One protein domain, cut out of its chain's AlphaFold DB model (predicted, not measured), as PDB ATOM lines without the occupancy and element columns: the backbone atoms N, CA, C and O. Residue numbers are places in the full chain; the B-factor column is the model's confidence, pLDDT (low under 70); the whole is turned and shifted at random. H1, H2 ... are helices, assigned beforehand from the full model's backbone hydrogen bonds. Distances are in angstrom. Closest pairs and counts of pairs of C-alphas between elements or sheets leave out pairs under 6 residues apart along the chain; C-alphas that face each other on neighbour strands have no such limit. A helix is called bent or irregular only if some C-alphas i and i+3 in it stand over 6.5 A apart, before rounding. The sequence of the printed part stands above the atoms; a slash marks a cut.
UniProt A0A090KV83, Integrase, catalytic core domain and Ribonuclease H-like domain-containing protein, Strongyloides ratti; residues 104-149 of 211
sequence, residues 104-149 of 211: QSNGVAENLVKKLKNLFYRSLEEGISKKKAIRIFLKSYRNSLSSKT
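What this domain is: This is residues 104 to 149 of the 211 residues of the protein "Integrase, catalytic core domain and Ribonuclease H-like domain-containing protein" of Strongyloides ratti (UniProt A0A090KV83). Two helices make a lopsided V, with the long H1 as one arm, the shorter H2 as the other, and a tight link joining them at the narrow end. At the open end, the first residues of H1, 104 to 111, and the tail of residues 142 to 149 stick out free, with no other part beside them. The printed part has 46 residues with two named helices, H1 then H2 along the chain, and no named strand; its class is all helix. The whole is loose, with a radius of gyration of the C-alphas of 11.9 A, and elongated, with spans of 34 by 22 by 14 A.

Where its parts are: The longest helix, H1, is residues 104 to 125, from C-alpha 104 at (559.563, 333.931, 512.517) to C-alpha 125 at (537.733, 338.486, 534.690), 31.4 A. It is irregular: C-alphas 105 and 108 are 7.7 A apart. H2, residues 130 to 143, measures 20.4 A from first to last C-alpha and ends at C-alpha 143 at (557.763, 325.589, 536.184).

How they stand to each other: H1 touches H2 with its residues 116 to 124 alone. The closest C-alphas of the two are those of Phe 120 and Ala 133, 5.8 A apart. Their lines stand at a steep tilt of 50 degrees, and they run opposite ways. Their centres are 11.8 A apart. In H2 every O i to N i+4 pair is within hydrogen-bond range; in H1, 16 of 18 are.

The domain as a whole: The two C-alphas farthest apart are those of Ser 105 and Gly 127, 35.4 A. Without the stretches that stand free, the body has 30 residues and spans 22 by 16 by 11 A. The printed part has no cut. The link from H1 to H2, four residues, is tight. The mean pLDDT of the printed part is 77.4; residues 104 to 106 and 146 to 149 are under 70.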
ATOM      1  N   GLN A 104     559.453 335.258 511.901       60.66
ATOM      2  CA  GLN A 104     559.563 333.931 512.517       60.66
ATOM      3  C   GLN A 104     560.660 333.851 513.585       60.66
ATOM      4  O   GLN A 104     560.489 333.163 514.595       60.66
ATOM      5  N   SER A 105     561.744 334.610 513.411       58.31
ATOM      6  CA  SER A 105     562.860 334.667 514.359       58.31
ATOM      7  C   SER A 105     562.465 335.176 515.751       58.31
ATOM      8  O   SER A 105     563.129 334.844 516.729       58.31
ATOM      9  N   ASN A 106     561.355 335.915 515.878       68.50
ATOM     10  CA  ASN A 106     560.829 336.372 517.170       68.50
ATOM     11  C   ASN A 106     559.570 335.603 517.624       68.50
ATOM     12  O   ASN A 106     558.920 335.966 518.608       68.50
ATOM     13  N   GLY A 107     559.223 334.503 516.948       70.25
ATOM     14  CA  GLY A 107     557.978 333.765 517.186       70.25
ATOM     15  C   GLY A 107     557.850 333.193 518.603       70.25
ATOM     16  O   GLY A 107     556.746 333.057 519.135       70.25
ATOM     17  N   VAL A 108     558.970 332.904 519.274       70.50
ATOM     18  CA  VAL A 108     558.966 332.467 520.682       70.50
ATOM     19  C   VAL A 108     558.488 333.590 521.606       70.50
ATOM     20  O   VAL A 108     557.679 333.335 522.505       70.50
ATOM     21  N   ALA A 109     558.931 334.827 521.372       73.56
ATOM     22  CA  ALA A 109     558.488 335.982 522.143       73.56
ATOM     23  C   ALA A 109     557.015 336.302 521.861       73.56
ATOM     24  O   ALA A 109     556.244 336.526 522.794       73.56
ATOM     25  N   GLU A 110     556.586 336.236 520.599       77.25
ATOM     26  CA  GLU A 110     555.181 336.446 520.235       77.25
ATOM     27  C   GLU A 110     554.255 335.432 520.913       77.25
ATOM     28  O   GLU A 110     553.230 335.794 521.498       77.25
ATOM     29  N   ASN A 111     554.633 334.152 520.890       77.50
ATOM     30  CA  ASN A 111     553.874 333.089 521.540       77.50
ATOM     31  C   ASN A 111     553.825 333.268 523.061       77.50
ATOM     32  O   ASN A 111     552.796 332.986 523.681       77.50
ATOM     33  N   LEU A 112     554.901 333.769 523.673       81.00
ATOM     34  CA  LEU A 112     554.914 334.118 525.092       81.00
ATOM     35  C   LEU A 112     553.918 335.243 525.398       81.00
ATOM     36  O   LEU A 112     553.130 335.116 526.336       81.00
ATOM     37  N   VAL A 113     553.916 336.310 524.597       78.50
ATOM     38  CA  VAL A 113     553.001 337.451 524.762       78.50
ATOM     39  C   VAL A 113     551.547 337.020 524.581       78.50
ATOM     40  O   VAL A 113     550.694 337.432 525.365       78.50
ATOM     41  N   LYS A 114     551.249 336.150 523.608       81.31
ATOM     42  CA  LYS A 114     549.904 335.573 523.426       81.31
ATOM     43  C   LYS A 114     549.449 334.815 524.678       81.31
ATOM     44  O   LYS A 114     548.366 335.079 525.196       81.31
ATOM     45  N   LYS A 115     550.296 333.930 525.218       79.94
ATOM     46  CA  LYS A 115     550.000 333.180 526.454       79.94
ATOM     47  C   LYS A 115     549.809 334.101 527.659       79.94
ATOM     48  O   LYS A 115     548.890 333.880 528.444       79.94
ATOM     49  N   LEU A 116     550.648 335.133 527.787       84.25
ATOM     50  CA  LEU A 116     550.531 336.147 528.834       84.25
ATOM     51  C   LEU A 116     549.183 336.857 528.743       84.25
ATOM     52  O   LEU A 116     548.470 336.889 529.736       84.25
ATOM     53  N   LYS A 117     548.825 337.394 527.571       84.69
ATOM     54  CA  LYS A 117     547.563 338.118 527.366       84.69
ATOM     55  C   LYS A 117     546.365 337.247 527.731       84.69
ATOM     56  O   LYS A 117     545.521 337.686 528.503       84.69
ATOM     57  N   ASN A 118     546.336 336.004 527.252       83.75
ATOM     58  CA  ASN A 118     545.242 335.077 527.539       83.75
ATOM     59  C   ASN A 118     545.087 334.818 529.040       83.75
ATOM     60  O   ASN A 118     543.976 334.862 529.557       83.75
ATOM     61  N   LEU A 119     546.188 334.564 529.754       82.50
ATOM     62  CA  LEU A 119     546.126 334.321 531.195       82.50
ATOM     63  C   LEU A 119     545.799 335.603 531.966       82.50
ATOM     64  O   LEU A 119     545.020 335.569 532.908       82.50
ATOM     65  N   PHE A 120     546.357 336.733 531.542       83.62
ATOM     66  CA  PHE A 120     546.159 338.025 532.181       83.62
ATOM     67  C   PHE A 120     544.701 338.476 532.110       83.62
ATOM     68  O   PHE A 120     544.131 338.788 533.149       83.62
ATOM     69  N   TYR A 121     544.080 338.455 530.928       83.75
ATOM     70  CA  TYR A 121     542.678 338.858 530.788       83.75
ATOM     71  C   TYR A 121     541.731 337.923 531.543       83.75
ATOM     72  O   TYR A 121     540.857 338.411 532.247       83.75
ATOM     73  N   ARG A 122     541.976 336.607 531.516       81.19
ATOM     74  CA  ARG A 122     541.198 335.645 532.316       81.19
ATOM     75  C   ARG A 122     541.326 335.900 533.818       81.19
ATOM     76  O   ARG A 122     540.338 335.891 534.533       81.19
ATOM     77  N   SER A 123     542.535 336.183 534.302       77.94
ATOM     78  CA  SER A 123     542.741 336.535 535.710       77.94
ATOM     79  C   SER A 123     542.036 337.836 536.099       77.94
ATOM     80  O   SER A 123     541.576 337.957 537.229       77.94
ATOM     81  N   LEU A 124     541.939 338.808 535.187       80.62
ATOM     82  CA  LEU A 124     541.187 340.038 535.440       80.62
ATOM     83  C   LEU A 124     539.676 339.789 535.502       80.62
ATOM     84  O   LEU A 124     539.023 340.355 536.374       80.62
ATOM     85  N   GLU A 125     539.139 338.924 534.639       82.88
ATOM     86  CA  GLU A 125     537.733 338.486 534.690       82.88
ATOM     87  C   GLU A 125     537.408 337.756 536.005       82.88
ATOM     88  O   GLU A 125     536.328 337.929 536.559       82.88
ATOM     89  N   GLU A 126     538.369 337.013 536.560       80.50
ATOM     90  CA  GLU A 126     538.273 336.352 537.872       80.50
ATOM     91  C   GLU A 126     538.484 337.312 539.070       80.50
ATOM     92  O   GLU A 126     538.552 336.870 540.217       80.50
ATOM     93  N   GLY A 127     538.629 338.624 538.837       84.88
ATOM     94  CA  GLY A 127     538.812 339.632 539.891       84.88
ATOM     95  C   GLY A 127     540.211 339.654 540.525       84.88
ATOM     96  O   GLY A 127     540.428 340.261 541.577       84.88
ATOM     97  N   ILE A 128     541.200 338.999 539.911       79.06
ATOM     98  CA  ILE A 128     542.571 338.944 540.424       79.06
ATOM     99  C   ILE A 128     543.296 340.252 540.091       79.06
ATOM    100  O   ILE A 128     543.375 340.676 538.941       79.06
ATOM    101  N   SER A 129     543.935 340.859 541.096       86.94
ATOM    102  CA  SER A 129     544.790 342.038 540.900       86.94
ATOM    103  C   SER A 129     545.845 341.820 539.801       86.94
ATOM    104  O   SER A 129     546.557 340.808 539.800       86.94
ATOM    105  N   LYS A 130     546.026 342.826 538.931       83.75
ATOM    106  CA  LYS A 130     547.014 342.869 537.830       83.75
ATOM    107  C   LYS A 130     548.396 342.331 538.249       83.75
ATOM    108  O   LYS A 130     548.976 341.472 537.582       83.75
ATOM    109  N   LYS A 131     548.909 342.763 539.410       84.75
ATOM    110  CA  LYS A 131     550.221 342.333 539.945       84.75
ATOM    111  C   LYS A 131     550.261 340.844 540.282       84.75
ATOM    112  O   LYS A 131     551.278 340.179 540.070       84.75
ATOM    113  N   LYS A 132     549.166 340.310 540.822       76.81
ATOM    114  CA  LYS A 132     549.041 338.897 541.191       76.81
ATOM    115  C   LYS A 132     548.931 338.024 539.939       76.81
ATOM    116  O   LYS A 132     549.641 337.023 539.870       76.81
ATOM    117  N   ALA A 133     548.186 338.458 538.923       76.44
ATOM    118  CA  ALA A 133     548.092 337.774 537.629       76.44
ATOM    119  C   ALA A 133     549.469 337.594 536.958       76.44
ATOM    120  O   ALA A 133     549.836 336.489 536.559       76.44
ATOM    121  N   ILE A 134     550.295 338.646 536.930       84.62
ATOM    122  CA  ILE A 134     551.653 338.580 536.360       84.62
ATOM    123  C   ILE A 134     552.548 337.611 537.146       84.62
ATOM    124  O   ILE A 134     553.291 336.820 536.560       84.62
ATOM    125  N   ARG A 135     552.486 337.635 538.484       79.19
ATOM    126  CA  ARG A 135     553.265 336.707 539.326       79.19
ATOM    127  C   ARG A 135     552.861 335.255 539.091       79.19
ATOM    128  O   ARG A 135     553.742 334.402 538.994       79.19
ATOM    129  N   ILE A 136     551.559 334.992 538.983       76.38
ATOM    130  CA  ILE A 136     551.019 333.662 538.682       76.38
ATOM    131  C   ILE A 136     551.524 333.203 537.315       76.38
ATOM    132  O   ILE A 136     552.120 332.131 537.229       76.38
ATOM    133  N   PHE A 137     551.402 334.044 536.285       83.31
ATOM    134  CA  PHE A 137     551.913 333.740 534.949       83.31
ATOM    135  C   PHE A 137     553.391 333.343 534.973       83.31
ATOM    136  O   PHE A 137     553.772 332.285 534.476       83.31
ATOM    137  N   LEU A 138     554.235 334.178 535.585       83.12
ATOM    138  CA  LEU A 138     555.680 333.966 535.620       83.12
ATOM    139  C   LEU A 138     556.077 332.718 536.416       83.12
ATOM    140  O   LEU A 138     557.074 332.074 536.082       83.12
ATOM    141  N   LYS A 139     555.338 332.391 537.483       79.75
ATOM    142  CA  LYS A 139     555.563 331.176 538.272       79.75
ATOM    143  C   LYS A 139     555.190 329.938 537.462       79.75
ATOM    144  O   LYS A 139     556.003 329.023 537.366       79.75
ATOM    145  N   SER A 140     554.014 329.947 536.840       75.25
ATOM    146  CA  SER A 140     553.542 328.854 535.992       75.25
ATOM    147  C   SER A 140     554.486 328.632 534.816       75.25
ATOM    148  O   SER A 140     555.026 327.543 534.681       75.25
ATOM    149  N   TYR A 141     554.806 329.676 534.049       82.38
ATOM    150  CA  TYR A 141     555.667 329.575 532.869       82.38
ATOM    151  C   TYR A 141     557.064 329.002 533.172       82.38
ATOM    152  O   TYR A 141     557.584 328.197 532.405       82.38
ATOM    153  N   ARG A 142     557.677 329.377 534.304       79.25
ATOM    154  CA  ARG A 142     559.015 328.881 534.682       79.25
ATOM    155  C   ARG A 142     559.023 327.417 535.111       79.25
ATOM    156  O   ARG A 142     560.044 326.757 534.925       79.25
ATOM    157  N   ASN A 143     557.919 326.952 535.687       76.00
ATOM    158  CA  ASN A 143     557.763 325.589 536.184       76.00
ATOM    159  C   ASN A 143     557.098 324.660 535.155       76.00
ATOM    160  O   ASN A 143     557.151 323.448 535.321       76.00
ATOM    161  N   SER A 144     556.491 325.199 534.094       73.06
ATOM    162  CA  SER A 144     555.928 324.405 533.002       73.06
ATOM    163  C   SER A 144     557.022 323.634 532.267       73.06
ATOM    164  O   SER A 144     558.056 324.197 531.893       73.06
ATOM    165  N   LEU A 145     556.762 322.349 532.034       70.19
ATOM    166  CA  LEU A 145     557.613 321.486 531.227       70.19
ATOM    167  C   LEU A 145     557.538 321.907 529.756       70.19
ATOM    168  O   LEU A 145     556.464 322.207 529.229       70.19
ATOM    169  N   SER A 146     558.689 321.936 529.089       65.44
ATOM    170  CA  SER A 146     558.745 322.100 527.638       65.44
ATOM    171  C   SER A 146     558.384 320.782 526.960       65.44
ATOM    172  O   SER A 146     559.048 319.777 527.201       65.44
ATOM    173  N   SER A 147     557.407 320.790 526.050       65.56
ATOM    174  CA  SER A 147     557.009 319.600 525.281       65.56
ATOM    175  C   SER A 147     558.164 318.984 524.486       65.56
ATOM    176  O   SER A 147     558.177 317.783 524.265       65.56
ATOM    177  N   LYS A 148     559.148 319.795 524.074       64.75
ATOM    178  CA  LYS A 148     560.301 319.329 523.286       64.75
ATOM    179  C   LYS A 148     561.432 318.748 524.133       64.75
ATOM    180  O   LYS A 148     562.235 317.981 523.628       64.75
ATOM    181  N   THR A 149     561.552 319.170 525.390       64.81
ATOM    182  CA  THR A 149     562.746 318.904 526.216       64.81
ATOM    183  C   THR A 149     562.416 318.096 527.469       64.81
ATOM    184  O   THR A 149     563.327 317.644 528.155       64.81
TER     185      THR A 149